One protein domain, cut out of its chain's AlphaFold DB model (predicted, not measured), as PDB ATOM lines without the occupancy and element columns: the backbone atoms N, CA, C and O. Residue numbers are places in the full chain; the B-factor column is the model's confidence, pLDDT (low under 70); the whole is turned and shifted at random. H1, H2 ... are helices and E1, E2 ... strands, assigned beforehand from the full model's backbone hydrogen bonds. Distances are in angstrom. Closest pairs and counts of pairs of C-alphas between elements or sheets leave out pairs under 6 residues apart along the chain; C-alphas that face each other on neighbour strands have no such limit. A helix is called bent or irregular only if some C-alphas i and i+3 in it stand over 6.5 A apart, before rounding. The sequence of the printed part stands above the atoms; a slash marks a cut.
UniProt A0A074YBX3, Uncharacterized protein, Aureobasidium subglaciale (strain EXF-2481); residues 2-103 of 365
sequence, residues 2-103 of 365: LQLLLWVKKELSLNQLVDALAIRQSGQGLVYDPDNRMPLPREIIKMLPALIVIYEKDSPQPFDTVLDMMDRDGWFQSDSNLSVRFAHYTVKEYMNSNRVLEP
ATOM      1  N   LEU A   2      46.391  20.507  -2.039       71.00
ATOM      2  CA  LEU A   2      45.007  20.022  -2.241       71.00
ATOM      3  C   LEU A   2      44.183  20.904  -3.199       71.00
ATOM      4  O   LEU A   2      43.379  20.402  -3.969       71.00
ATOM      5  N   GLN A   3      44.433  22.214  -3.219       69.38
ATOM      6  CA  GLN A   3      43.812  23.122  -4.190       69.38
ATOM      7  C   GLN A   3      44.225  22.836  -5.645       69.38
ATOM      8  O   GLN A   3      43.420  23.038  -6.542       69.38
ATOM      9  N   LEU A   4      45.426  22.307  -5.907       70.44
ATOM     10  CA  LEU A   4      45.803  21.901  -7.268       70.44
ATOM     11  C   LEU A   4      44.917  20.747  -7.743       70.44
ATOM     12  O   LEU A   4      44.376  20.807  -8.838       70.44
ATOM     13  N   LEU A   5      44.666  19.753  -6.886       73.25
ATOM     14  CA  LEU A   5      43.765  18.640  -7.209       73.25
ATOM     15  C   LEU A   5      42.322  19.093  -7.487       73.25
ATOM     16  O   LEU A   5      41.593  18.403  -8.193       73.25
ATOM     17  N   LEU A   6      41.895  20.238  -6.946       73.62
ATOM     18  CA  LEU A   6      40.585  20.816  -7.251       73.62
ATOM     19  C   LEU A   6      40.511  21.445  -8.650       73.62
ATOM     20  O   LEU A   6      39.446  21.422  -9.264       73.62
ATOM     21  N   TRP A   7      41.604  22.051  -9.114       69.19
ATOM     22  CA  TRP A   7      41.612  22.916 -10.300       69.19
ATOM     23  C   TRP A   7      42.054  22.171 -11.558       69.19
ATOM     24  O   TRP A   7      41.688  22.549 -12.669       69.19
ATOM     25  N   VAL A   8      42.818  21.090 -11.406       69.31
ATOM     26  CA  VAL A   8      43.266  20.289 -12.543       69.31
ATOM     27  C   VAL A   8      42.105  19.411 -13.026       69.31
ATOM     28  O   VAL A   8      41.616  18.549 -12.300       69.31
ATOM     29  N   LYS A   9      41.645  19.625 -14.270       67.00
ATOM     30  CA  LYS A   9      40.563  18.809 -14.866       67.00
ATOM     31  C   LYS A   9      40.990  17.366 -15.145       67.00
ATOM     32  O   LYS A   9      40.137  16.486 -15.208       67.00
ATOM     33  N   LYS A  10      42.288  17.131 -15.363       77.12
ATOM     34  CA  LYS A  10      42.865  15.797 -15.567       77.12
ATOM     35  C   LYS A  10      43.467  15.291 -14.269       77.12
ATOM     36  O   LYS A  10      44.025  16.037 -13.480       77.12
ATOM     37  N   GLU A  11      43.384  13.994 -14.070       80.31
ATOM     38  CA  GLU A  11      43.938  13.353 -12.889       80.31
ATOM     39  C   GLU A  11      45.470  13.460 -12.903       80.31
ATOM     40  O   GLU A  11      46.127  13.011 -13.856       80.31
ATOM     41  N   LEU A  12      46.020  14.081 -11.854       84.56
ATOM     42  CA  LEU A  12      47.459  14.266 -11.680       84.56
ATOM     43  C   LEU A  12      48.128  12.924 -11.393       84.56
ATOM     44  O   LEU A  12      47.612  12.121 -10.612       84.56
ATOM     45  N   SER A  13      49.299  12.698 -11.990       88.62
ATOM     46  CA  SER A  13      50.144  11.589 -11.556       88.62
ATOM     47  C   SER A  13      50.723  11.867 -10.169       88.62
ATOM     48  O   SER A  13      50.875  13.018  -9.748       88.62
ATOM     49  N   LEU A  14      51.081  10.802  -9.457       88.19
ATOM     50  CA  LEU A  14      51.705  10.893  -8.142       88.19
ATOM     51  C   LEU A  14      52.990  11.734  -8.184       88.19
ATOM     52  O   LEU A  14      53.203  12.592  -7.330       88.19
ATOM     53  N   ASN A  15      53.800  11.549  -9.227       87.69
ATOM     54  CA  ASN A  15      55.007  12.342  -9.448       87.69
ATOM     55  C   ASN A  15      54.696  13.826  -9.675       87.69
ATOM     56  O   ASN A  15      55.314  14.667  -9.035       87.69
ATOM     57  N   GLN A  16      53.696  14.153 -10.498       86.25
ATOM     58  CA  GLN A  16      53.298  15.546 -10.732       86.25
ATOM     59  C   GLN A  16      52.811  16.234  -9.455       86.25
ATOM     60  O   GLN A  16      53.066  17.420  -9.250       86.25
ATOM     61  N   LEU A  17      52.115  15.501  -8.583       87.06
ATOM     62  CA  LEU A  17      51.658  16.042  -7.308       87.06
ATOM     63  C   LEU A  17      52.835  16.372  -6.376       87.06
ATOM     64  O   LEU A  17      52.820  17.407  -5.709       87.06
ATOM     65  N   VAL A  18      53.858  15.518  -6.356       88.44
ATOM     66  CA  VAL A  18      55.087  15.727  -5.578       88.44
ATOM     67  C   VAL A  18      55.952  16.840  -6.162       88.44
ATOM     68  O   VAL A  18      56.495  17.649  -5.413       88.44
ATOM     69  N   ASP A  19      56.028  16.946  -7.484       86.81
ATOM     70  CA  ASP A  19      56.719  18.054  -8.142       86.81
ATOM     71  C   ASP A  19      56.032  19.382  -7.804       86.81
ATOM     72  O   ASP A  19      56.687  20.381  -7.517       86.81
ATOM     73  N   ALA A  20      54.700  19.389  -7.736       83.88
ATOM     74  CA  ALA A  20      53.961  20.572  -7.327       83.88
ATOM     75  C   ALA A  20      54.143  20.928  -5.839       83.88
ATOM     76  O   ALA A  20      53.985  22.091  -5.471       83.88
ATOM     77  N   LEU A  21      54.483  19.959  -4.979       83.50
ATOM     78  CA  LEU A  21      54.875  20.214  -3.586       83.50
ATOM     79  C   LEU A  21      56.252  20.871  -3.469       83.50
ATOM     80  O   LEU A  21      56.469  21.659  -2.550       83.50
ATOM     81  N   ALA A  22      57.154  20.572  -4.400       85.62
ATOM     82  CA  ALA A  22      58.481  21.175  -4.459       85.62
ATOM     83  C   ALA A  22      58.449  22.654  -4.895       85.62
ATOM     84  O   ALA A  22      59.453  23.360  -4.785       85.62
ATOM     85  N   ILE A  23      57.299  23.153  -5.368       82.44
ATOM     86  CA  ILE A  23      57.111  24.559  -5.737       82.44
ATOM     87  C   ILE A  23      56.831  25.388  -4.482       82.44
ATOM     88  O   ILE A  23      55.778  25.274  -3.850       82.44
ATOM     89  N   ARG A  24      57.754  26.290  -4.151       77.44
ATOM     90  CA  ARG A  24      57.593  27.276  -3.081       77.44
ATOM     91  C   ARG A  24      57.113  28.608  -3.629       77.44
ATOM     92  O   ARG A  24      57.613  29.100  -4.638       77.44
ATOM     93  N   GLN A  25      56.186  29.231  -2.908       65.81
ATOM     94  CA  GLN A  25      55.844  30.630  -3.120       65.81
ATOM     95  C   GLN A  25      56.832  31.490  -2.327       65.81
ATOM     96  O   GLN A  25      56.728  31.619  -1.109       65.81
ATOM     97  N   SER A  26      57.831  32.028  -3.019       64.81
ATOM     98  CA  SER A  26      58.712  33.066  -2.488       64.81
ATOM     99  C   SER A  26      58.092  34.435  -2.776       64.81
ATOM    100  O   SER A  26      57.316  34.582  -3.720       64.81
ATOM    101  N   GLY A  27      58.444  35.466  -2.006       59.09
ATOM    102  CA  GLY A  27      57.963  36.837  -2.238       59.09
ATOM    103  C   GLY A  27      58.263  37.387  -3.644       59.09
ATOM    104  O   GLY A  27      57.661  38.373  -4.047       59.09
ATOM    105  N   GLN A  28      59.153  36.735  -4.401       55.28
ATOM    106  CA  GLN A  28      59.509  37.065  -5.787       55.28
ATOM    107  C   GLN A  28      58.846  36.166  -6.849       55.28
ATOM    108  O   GLN A  28      59.106  36.345  -8.036       55.28
ATOM    109  N   GLY A  29      58.006  35.201  -6.462       63.50
ATOM    110  CA  GLY A  29      57.317  34.302  -7.391       63.50
ATOM    111  C   GLY A  29      57.361  32.830  -6.979       63.50
ATOM    112  O   GLY A  29      57.719  32.475  -5.856       63.50
ATOM    113  N   LEU A  30      56.964  31.959  -7.906       69.31
ATOM    114  CA  LEU A  30      56.981  30.508  -7.719       69.31
ATOM    115  C   LEU A  30      58.352  29.959  -8.111       69.31
ATOM    116  O   LEU A  30      58.773  30.117  -9.256       69.31
ATOM    117  N   VAL A  31      59.035  29.305  -7.176       81.25
ATOM    118  CA  VAL A  31      60.347  28.688  -7.405       81.25
ATOM    119  C   VAL A  31      60.231  27.191  -7.158       81.25
ATOM    120  O   VAL A  31      59.802  26.772  -6.084       81.25
ATOM    121  N   TYR A  32      60.590  26.391  -8.161       83.12
ATOM    122  CA  TYR A  32      60.726  24.944  -8.011       83.12
ATOM    123  C   TYR A  32      62.064  24.631  -7.344       83.12
ATOM    124  O   TYR A  32      63.113  25.009  -7.870       83.12
ATOM    125  N   ASP A  33      62.020  23.951  -6.202       85.94
ATOM    126  CA  ASP A  33      63.204  23.556  -5.446       85.94
ATOM    127  C   ASP A  33      63.310  22.021  -5.420       85.94
ATOM    128  O   ASP A  33      62.547  21.375  -4.694       85.94
ATOM    129  N   PRO A  34      64.219  21.416  -6.210       85.94
ATOM    130  CA  PRO A  34      64.339  19.964  -6.299       85.94
ATOM    131  C   PRO A  34      64.694  19.318  -4.956       85.94
ATOM    132  O   PRO A  34      64.306  18.172  -4.734       85.94
ATOM    133  N   ASP A  35      65.350  20.045  -4.048       88.44
ATOM    134  CA  ASP A  35      65.729  19.529  -2.731       88.44
ATOM    135  C   ASP A  35      64.519  19.420  -1.788       88.44
ATOM    136  O   ASP A  35      64.525  18.629  -0.846       88.44
ATOM    137  N   ASN A  36      63.434  20.156  -2.069       84.25
ATOM    138  CA  ASN A  36      62.156  20.025  -1.358       84.25
ATOM    139  C   ASN A  36      61.229  18.971  -1.977       84.25
ATOM    140  O   ASN A  36      60.111  18.770  -1.489       84.25
ATOM    141  N   ARG A  37      61.644  18.307  -3.059       88.19
ATOM    142  CA  ARG A  37      60.864  17.225  -3.657       88.19
ATOM    143  C   ARG A  37      60.843  16.033  -2.705       88.19
ATOM    144  O   ARG A  37      61.880  15.579  -2.235       88.19
ATOM    145  N   MET A  38      59.655  15.489  -2.447       86.19
ATOM    146  CA  MET A  38      59.518  14.314  -1.590       86.19
ATOM    147  C   MET A  38      60.301  13.128  -2.189       86.19
ATOM    148  O   MET A  38      60.057  12.775  -3.348       86.19
ATOM    149  N   PRO A  39      61.215  12.495  -1.430       83.81
ATOM    150  CA  PRO A  39      62.070  11.430  -1.955       83.81
ATOM    151  C   PRO A  39      61.278  10.160  -2.281       83.81
ATOM    152  O   PRO A  39      61.615   9.446  -3.221       83.81
ATOM    153  N   LEU A  40      60.203   9.900  -1.531       86.00
ATOM    154  CA  LEU A  40      59.305   8.768  -1.724       86.00
ATOM    155  C   LEU A  40      57.884   9.281  -1.994       86.00
ATOM    156  O   LEU A  40      57.140   9.525  -1.044       86.00
ATOM    157  N   PRO A  41      57.474   9.430  -3.268       85.56
ATOM    158  CA  PRO A  41      56.192  10.032  -3.620       85.56
ATOM    159  C   PRO A  41      54.972   9.414  -2.931       85.56
ATOM    160  O   PRO A  41      54.029  10.117  -2.578       85.56
ATOM    161  N   ARG A  42      55.004   8.102  -2.678       82.75
ATOM    162  CA  ARG A  42      53.922   7.354  -2.013       82.75
ATOM    163  C   ARG A  42      53.669   7.793  -0.569       82.75
ATOM    164  O   ARG A  42      52.565   7.615  -0.058       82.75
ATOM    165  N   GLU A  43      54.650   8.408   0.090       85.31
ATOM    166  CA  GLU A  43      54.487   8.909   1.458       85.31
ATOM    167  C   GLU A  43      53.552  10.114   1.555       85.31
ATOM    168  O   GLU A  43      53.101  10.454   2.648       85.31
ATOM    169  N   ILE A  44      53.156  10.702   0.425       83.94
ATOM    170  CA  ILE A  44      52.151  11.762   0.385       83.94
ATOM    171  C   ILE A  44      50.811  11.329   0.997       83.94
ATOM    172  O   ILE A  44      50.122  12.155   1.594       83.94
ATOM    173  N   ILE A  45      50.471  10.031   0.935       81.25
ATOM    174  CA  ILE A  45      49.281   9.475   1.603       81.25
ATOM    175  C   ILE A  45      49.387   9.652   3.121       81.25
ATOM    176  O   ILE A  45      48.391   9.947   3.775       81.25
ATOM    177  N   LYS A  46      50.592   9.523   3.693       82.00
ATOM    178  CA  LYS A  46      50.811   9.715   5.133       82.00
ATOM    179  C   LYS A  46      50.592  11.170   5.549       82.00
ATOM    180  O   LYS A  46      50.173  11.416   6.674       82.00
ATOM    181  N   MET A  47      50.865  12.128   4.657       79.00
ATOM    182  CA  MET A  47      50.626  13.556   4.912       79.00
ATOM    183  C   MET A  47      49.164  13.960   4.711       79.00
ATOM    184  O   MET A  47      48.691  14.897   5.351       79.00
ATOM    185  N   LEU A  48      48.451  13.272   3.817       81.75
ATOM    186  CA  LEU A  48      47.055  13.536   3.476       81.75
ATOM    187  C   LEU A  48      46.159  12.303   3.697       81.75
ATOM    188  O   LEU A  48      45.447  11.884   2.772       81.75
ATOM    189  N   PRO A  49      46.165  11.716   4.907       77.69
ATOM    190  CA  PRO A  49      45.403  10.510   5.170       77.69
ATOM    191  C   PRO A  49      43.910  10.805   5.007       77.69
ATOM    192  O   PRO A  49      43.420  11.842   5.451       77.69
ATOM    193  N   ALA A  50      43.196   9.901   4.336       79.69
ATOM    194  CA  ALA A  50      41.759   9.993   4.053       79.69
ATOM    195  C   ALA A  50      41.298  11.199   3.201       79.69
ATOM    196  O   ALA A  50      40.105  11.331   2.934       79.69
ATOM    197  N   LEU A  51      42.205  12.066   2.739       83.06
ATOM    198  CA  LEU A  51      41.864  13.184   1.849       83.06
ATOM    199  C   LEU A  51      42.076  12.828   0.382       83.06
ATOM    200  O   LEU A  51      41.318  13.275  -0.483       83.06
ATOM    201  N   ILE A  52      43.092  12.015   0.107       85.50
ATOM    202  CA  ILE A  52      43.441  11.560  -1.235       85.50
ATOM    203  C   ILE A  52      43.492  10.036  -1.289       85.50
ATOM    204  O   ILE A  52      43.787   9.378  -0.294       85.50
ATOM    205  N   VAL A  53      43.216   9.497  -2.470       85.56
ATOM    206  CA  VAL A  53      43.373   8.082  -2.813       85.56
ATOM    207  C   VAL A  53      44.310   7.995  -4.009       85.56
ATOM    208  O   VAL A  53      44.237   8.824  -4.925       85.56
ATOM    209  N   ILE A  54      45.190   6.995  -3.986       86.06
ATOM    210  CA  ILE A  54      46.070   6.668  -5.104       86.06
ATOM    211  C   ILE A  54      45.528   5.417  -5.788       86.06
ATOM    212  O   ILE A  54      45.148   4.447  -5.141       86.06
ATOM    213  N   TYR A  55      45.486   5.444  -7.111       83.25
ATOM    214  CA  TYR A  55      45.055   4.319  -7.930       83.25
ATOM    215  C   TYR A  55      45.921   4.244  -9.184       83.25
ATOM    216  O   TYR A  55      46.526   5.230  -9.611       83.25
ATOM    217  N   GLU A  56      46.000   3.055  -9.762       85.69
ATOM    218  CA  GLU A  56      46.649   2.839 -11.049       85.69
ATOM    219  C   GLU A  56      45.618   3.057 -12.165       85.69
ATOM    220  O   GLU A  56      44.506   2.539 -12.083       85.69
ATOM    221  N   LYS A  57      45.962   3.853 -13.188       75.00
ATOM    222  CA  LYS A  57      45.019   4.253 -14.254       75.00
ATOM    223  C   LYS A  57      44.415   3.077 -15.025       75.00
ATOM    224  O   LYS A  57      43.279   3.183 -15.476       75.00
ATOM    225  N   ASP A  58      45.153   1.977 -15.119       76.38
ATOM    226  CA  ASP A  58      44.753   0.773 -15.850       76.38
ATOM    227  C   ASP A  58      44.250  -0.347 -14.920       76.38
ATOM    228  O   ASP A  58      43.888  -1.430 -15.382       76.38
ATOM    229  N   SER A  59      44.197  -0.095 -13.604       73.38
ATOM    230  CA  SER A  59      43.664  -1.044 -12.629       73.38
ATOM    231  C   SER A  59      42.183  -0.762 -12.355       73.38
ATOM    232  O   SER A  59      41.814   0.368 -12.028       73.38
ATOM    233  N   PRO A  60      41.315  -1.786 -12.395       59.69
ATOM    234  CA  PRO A  60      39.898  -1.635 -12.072       59.69
ATOM    235  C   PRO A  60      39.629  -1.379 -10.579       59.69
ATOM    236  O   PRO A  60      38.488  -1.091 -10.220       59.69
ATOM    237  N   GLN A  61      40.634  -1.494  -9.701       64.94
ATOM    238  CA  GLN A  61      40.475  -1.277  -8.262       64.94
ATOM    239  C   GLN A  61      41.434  -0.193  -7.744       64.94
ATOM    240  O   GLN A  61      42.648  -0.323  -7.937       64.94
ATOM    241  N   PRO A  62      40.912   0.862  -7.084       63.19
ATOM    242  CA  PRO A  62      41.735   1.817  -6.354       63.19
ATOM    243  C   PRO A  62      42.356   1.155  -5.119       63.19
ATOM    244  O   PRO A  62      41.817   0.182  -4.595       63.19
ATOM    245  N   PHE A  63      43.488   1.685  -4.659       65.38
ATOM    246  CA  PHE A  63      44.118   1.207  -3.434       65.38
ATOM    247  C   PHE A  63      43.566   1.995  -2.248       65.38
ATOM    248  O   PHE A  63      43.720   3.218  -2.190       65.38
ATOM    249  N   ASP A  64      42.929   1.301  -1.308       55.88
ATOM    250  CA  ASP A  64      42.329   1.933  -0.132       55.88
ATOM    251  C   ASP A  64      43.384   2.266   0.936       55.88
ATOM    252  O   ASP A  64      43.218   3.215   1.708       55.88
ATOM    253  N   THR A  65      44.518   1.553   0.954       57.84
ATOM    254  CA  THR A  65      45.634   1.823   1.866       57.84
ATOM    255  C   THR A  65      47.013   1.662   1.219       57.84
ATOM    256  O   THR A  65      47.195   0.967   0.224       57.84
ATOM    257  N   VAL A  66      48.033   2.281   1.834       55.75
ATOM    258  CA  VAL A  66      49.453   2.060   1.480       55.75
ATOM    259  C   VAL A  66      49.830   0.578   1.605       55.75
ATOM    260  O   VAL A  66      50.682   0.105   0.861       55.75
ATOM    261  N   LEU A  67      49.183  -0.150   2.521       56.22
ATOM    262  CA  LEU A  67      49.388  -1.586   2.721       56.22
ATOM    263  C   LEU A  67      48.868  -2.394   1.526       56.22
ATOM    264  O   LEU A  67      49.596  -3.250   1.032       56.22
ATOM    265  N   ASP A  68      47.704  -2.041   0.970       61.47
ATOM    266  CA  ASP A  68      47.172  -2.684  -0.245       61.47
ATOM    267  C   ASP A  68      48.079  -2.476  -1.469       61.47
ATOM    268  O   ASP A  68      48.116  -3.309  -2.371       61.47
ATOM    269  N   MET A  69      48.835  -1.370  -1.501       59.81
ATOM    270  CA  MET A  69      49.831  -1.097  -2.547       59.81
ATOM    271  C   MET A  69      51.137  -1.879  -2.364       59.81
ATOM    272  O   MET A  69      51.904  -1.996  -3.318       59.81
ATOM    273  N   MET A  70      51.435  -2.329  -1.143       57.12
ATOM    274  CA  MET A  70      52.664  -3.060  -0.810       57.12
ATOM    275  C   MET A  70      52.491  -4.579  -0.931       57.12
ATOM    276  O   MET A  70      53.466  -5.263  -1.230       57.12
ATOM    277  N   ASP A  71      51.272  -5.096  -0.737       56.94
ATOM    278  CA  ASP A  71      50.980  -6.539  -0.763       56.94
ATOM    279  C   ASP A  71      50.801  -7.110  -2.183       56.94
ATOM    280  O   ASP A  71      50.936  -8.315  -2.397       56.94
ATOM    281  N   ARG A  72      50.505  -6.264  -3.180       56.41
ATOM    282  CA  ARG A  72      50.059  -6.694  -4.517       56.41
ATOM    283  C   ARG A  72      51.189  -6.922  -5.531       56.41
ATOM    284  O   ARG A  72      51.094  -6.484  -6.665       56.41
ATOM    285  N   ASP A  73      52.208  -7.664  -5.112       46.38
ATOM    286  CA  ASP A  73      53.410  -8.067  -5.857       46.38
ATOM    287  C   ASP A  73      54.614  -7.144  -5.626       46.38
ATOM    288  O   ASP A  73      54.616  -5.962  -5.959       46.38
ATOM    289  N   GLY A  74      55.676  -7.727  -5.061       46.69
ATOM    290  CA  GLY A  74      56.940  -7.092  -4.668       46.69
ATOM    291  C   GLY A  74      57.812  -6.581  -5.820       46.69
ATOM    292  O   GLY A  74      59.029  -6.751  -5.801       46.69
ATOM    293  N   TRP A  75      57.207  -5.945  -6.815       44.78
ATOM    294  CA  TRP A  75      57.880  -5.236  -7.887       44.78
ATOM    295  C   TRP A  75      57.411  -3.791  -7.865       44.78
ATOM    296  O   TRP A  75      56.220  -3.502  -7.906       44.78
ATOM    297  N   PHE A  76      58.373  -2.878  -7.788       52.31
ATOM    298  CA  PHE A  76      58.181  -1.439  -7.899       52.31
ATOM    299  C   PHE A  76      57.506  -1.104  -9.240       52.31
ATOM    300  O   PHE A  76      58.183  -0.761 -10.208       52.31
ATOM    301  N   GLN A  77      56.175  -1.209  -9.325       55.81
ATOM    302  CA  GLN A  77      55.422  -0.586 -10.408       55.81
ATOM    303  C   GLN A  77      55.839   0.880 -10.433       55.81
ATOM    304  O   GLN A  77      55.791   1.566  -9.406       55.81
ATOM    305  N   SER A  78      56.318   1.336 -11.589       63.50
ATOM    306  CA  SER A  78      56.842   2.685 -11.732       63.50
ATOM    307  C   SER A  78      55.772   3.687 -11.314       63.50
ATOM    308  O   SER A  78      54.672   3.700 -11.874       63.50
ATOM    309  N   ASP A  79      56.114   4.572 -10.375       67.19
ATOM    310  CA  ASP A  79      55.224   5.612  -9.837       67.19
ATOM    311  C   ASP A  79      54.639   6.549 -10.922       67.19
ATOM    312  O   ASP A  79      53.774   7.377 -10.640       67.19
ATOM    313  N   SER A  80      55.085   6.430 -12.178       69.06
ATOM    314  CA  SER A  80      54.524   7.109 -13.348       69.06
ATOM    315  C   SER A  80      53.081   6.715 -13.674       69.06
ATOM    316  O   SER A  80      52.358   7.554 -14.211       69.06
ATOM    317  N   ASN A  81      52.646   5.491 -13.345       79.00
ATOM    318  CA  ASN A  81      51.283   5.021 -13.650       79.00
ATOM    319  C   ASN A  81      50.281   5.317 -12.525       79.00
ATOM    320  O   ASN A  81      49.064   5.229 -12.719       79.00
ATOM    321  N   LEU A  82      50.784   5.715 -11.357       85.62
ATOM    322  CA  LEU A  82      49.964   6.056 -10.209       85.62
ATOM    323  C   LEU A  82      49.377   7.454 -10.382       85.62
ATOM    324  O   LEU A  82      50.092   8.422 -10.654       85.62
ATOM    325  N   SER A  83      48.065   7.559 -10.214       87.19
ATOM    326  CA  SER A  83      47.323   8.817 -10.257       87.19
ATOM    327  C   SER A  83      46.644   9.091  -8.926       87.19
ATOM    328  O   SER A  83      46.367   8.178  -8.147       87.19
ATOM    329  N   VAL A  84      46.422  10.374  -8.646       87.25
ATOM    330  CA  VAL A  84      45.892  10.846  -7.368       87.25
ATOM    331  C   VAL A  84      44.557  11.540  -7.583       87.25
ATOM    332  O   VAL A  84      44.416  12.398  -8.455       87.25
ATOM    333  N   ARG A  85      43.583  11.201  -6.737       86.19
ATOM    334  CA  ARG A  85      42.258  11.831  -6.679       86.19
ATOM    335  C   ARG A  85      41.851  12.090  -5.237       86.19
ATOM    336  O   ARG A  85      42.443  11.541  -4.311       86.19
ATOM    337  N   PHE A  86      40.811  12.894  -5.035       85.56
ATOM    338  CA  PHE A  86      40.198  13.010  -3.714       85.56
ATOM    339  C   PHE A  86      39.575  11.682  -3.288       85.56
ATOM    340  O   PHE A  86      38.948  10.993  -4.098       85.56
ATOM    341  N   ALA A  87      39.729  11.356  -2.005       84.56
ATOM    342  CA  ALA A  87      39.196  10.132  -1.424       84.56
ATOM    343  C   ALA A  87      37.665  10.099  -1.459       84.56
ATOM    344  O   ALA A  87      37.065   9.070  -1.752       84.56
ATOM    345  N   HIS A  88      37.029  11.246  -1.208       82.62
ATOM    346  CA  HIS A  88      35.578  11.346  -1.166       82.62
ATOM    347  C   HIS A  88      35.075  12.651  -1.787       82.62
ATOM    348  O   HIS A  88      35.743  13.688  -1.733       82.62
ATOM    349  N   TYR A  89      33.863  12.617  -2.346       79.06
ATOM    350  CA  TYR A  89      33.213  13.797  -2.926       79.06
ATOM    351  C   TYR A  89      33.051  14.933  -1.903       79.06
ATOM    352  O   TYR A  89      33.279  16.093  -2.228       79.06
ATOM    353  N   THR A  90      32.775  14.603  -0.640       82.62
ATOM    354  CA  THR A  90      32.664  15.599   0.444       82.62
ATOM    355  C   THR A  90      33.972  16.337   0.718       82.62
ATOM    356  O   THR A  90      33.938  17.504   1.093       82.62
ATOM    357  N   VAL A  91      35.135  15.711   0.491       82.12
ATOM    358  CA  VAL A  91      36.435  16.397   0.587       82.12
ATOM    359  C   VAL A  91      36.541  17.440  -0.521       82.12
ATOM    360  O   VAL A  91      36.946  18.572  -0.267       82.12
ATOM    361  N   LYS A  92      36.111  17.090  -1.737       80.56
ATOM    362  CA  LYS A  92      36.058  18.024  -2.867       80.56
ATOM    363  C   LYS A  92      35.119  19.200  -2.576       80.56
ATOM    364  O   LYS A  92      35.506  20.345  -2.793       80.56
ATOM    365  N   GLU A  93      33.921  18.943  -2.055       78.62
ATOM    366  CA  GLU A  93      32.973  20.001  -1.669       78.62
ATOM    367  C   GLU A  93      33.499  20.883  -0.540       78.62
ATOM    368  O   GLU A  93      33.413  22.105  -0.624       78.62
ATOM    369  N   TYR A  94      34.099  20.287   0.492       81.12
ATOM    370  CA  TYR A  94      34.696  21.032   1.595       81.12
ATOM    371  C   TYR A  94      35.813  21.955   1.102       81.12
ATOM    372  O   TYR A  94      35.848  23.134   1.457       81.12
ATOM    373  N   MET A  95      36.686  21.448   0.230       78.50
ATOM    374  CA  MET A  95      37.768  22.234  -0.359       78.50
ATOM    375  C   MET A  95      37.248  23.346  -1.289       78.50
ATOM    376  O   MET A  95      37.895  24.385  -1.404       78.50
ATOM    377  N   ASN A  96      36.084  23.152  -1.918       75.06
ATOM    378  CA  ASN A  96      35.381  24.171  -2.706       75.06
ATOM    379  C   ASN A  96      34.507  25.109  -1.861       75.06
ATOM    380  O   ASN A  96      33.918  26.047  -2.398       75.06
ATOM    381  N   SER A  97      34.386  24.878  -0.554       81.06
ATOM    382  CA  SER A  97      33.565  25.727   0.298       81.06
ATOM    383  C   SER A  97      34.194  27.113   0.449       81.06
ATOM    384  O   SER A  97      35.417  27.266   0.526       81.06
ATOM    385  N   ASN A  98      33.346  28.139   0.568       77.69
ATOM    386  CA  ASN A  98      33.800  29.518   0.769       77.69
ATOM    387  C   ASN A  98      34.734  29.653   1.979       77.69
ATOM    388  O   ASN A  98      35.666  30.443   1.936       77.69
ATOM    389  N   ARG A  99      34.562  28.816   3.010       75.88
ATOM    390  CA  ARG A  99      35.422  28.799   4.204       75.88
ATOM    391  C   ARG A  99      36.887  28.492   3.888       75.88
ATOM    392  O   ARG A  99      37.772  29.014   4.554       75.88
ATOM    393  N   VAL A 100      37.139  27.640   2.893       73.12
ATOM    394  CA  VAL A 100      38.494  27.255   2.474       73.12
ATOM    395  C   VAL A 100      39.012  28.178   1.374       73.12
ATOM    396  O   VAL A 100      40.207  28.441   1.322       73.12
ATOM    397  N   LEU A 101      38.146  28.687   0.497       68.31
ATOM    398  CA  LEU A 101      38.566  29.527  -0.629       68.31
ATOM    399  C   LEU A 101      38.792  30.998  -0.253       68.31
ATOM    400  O   LEU A 101      39.680  31.633  -0.817       68.31
ATOM    401  N   GLU A 102      38.020  31.547   0.685       70.81
ATOM    402  CA  GLU A 102      38.027  32.975   1.023       70.81
ATOM    403  C   GLU A 102      39.405  33.501   1.477       70.81
ATOM    404  O   GLU A 102      39.847  34.505   0.912       70.81
ATOM    405  N   PRO A 103      40.165  32.813   2.355       70.62
ATOM    406  CA  PRO A 103      41.494  33.277   2.770       70.62
ATOM    407  C   PRO A 103      42.539  33.269   1.644       70.62
ATOM    408  O   PRO A 103      43.522  34.003   1.701       70.62
TER     409      PRO A 103
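This is residues 2 to 103 of the 365 residues of an uncharacterized protein of Aureobasidium subglaciale (strain EXF-2481) (UniProt A0A074YBX3). A short two-stranded ribbon, E3 and E4, lies at the base of two arms that reach toward the same end of the model: H2 leading into the hairpin E1 and E2 on one side, H5 and H6 on the other, with H1 between the arms. H3 packs beside H2 and the ribbon, and H4 lies at the opposite end, beside E3 and H3. The 102 printed residues hold six named helices and four named strands, in the order H1 H2 E1 E2 H3 E3 H4 E4 H5 H6, with two separate antiparallel sheets, E1 - E2 and E3 - E4. The class is mixed, helices and strands; the whole is compact, with a radius of gyration of the C-alphas of 14.7 A and spans of 45 by 33 by 22 A.

Find C-alpha 2 at (45.007, 20.022, -2.241), where H1, residues 2 to 7, begins. H2, residues 14 to 21, runs 10.8 A from C-alpha 14 at (51.705, 10.893, -8.142). Next come E1, residues 23 to 26, and E2, residues 29 to 32, then H3, residues 41 to 47, 10.8 A long. E3, residues 52 to 56, is 13.5 A long. After H4, residues 66 to 71, look for E4, residues 82 to 86, 13.6 A long. H5, residues 89 to 95, leads to H6, residues 98 to 103, which ends at C-alpha 103, (41.494, 33.277, 2.770). H6 is irregular, but only just: C-alphas 100 and 103 are 6.7 A apart.

Start at H1, which touches H5 about perpendicular, at 78 degrees; their closest C-alphas are those of Leu 6 and Lys 92, 6.9 A apart. Further on, residues 12 to 13 pair antiparallel with residues 83 to 84 of E4. H2 touches H3 at a steep tilt of 63 degrees, the same way, closest at the C-alphas of Val 18 and Pro 41, 6.1 A. The hairpin E1 and E2 has N 24 and O 31 within hydrogen-bond range at 2.9 A. In the antiparallel pair E3 and E4, look at N 53 and O 85, 2.9 A. H3 and H4 are close but not clearly touching; the C-alphas of Ile 45 and Val 66 are closest, 7.4 A. Every O i to N i+4 pair is within hydrogen-bond range in H1, H2, H4 and H5; H3 has 1 of 3, beside 4 of 4 O i to N i+3 pairs, and H6 has 1 of 2.

The two C-alphas farthest apart, those of Gln 28 and Asp 73, are 45.5 A apart. The printed part has no cut and no long link. In the B-factor column you will find 32 residues under 70, among them residues 60 to 80; the mean pLDDT of the printed part is 75.1.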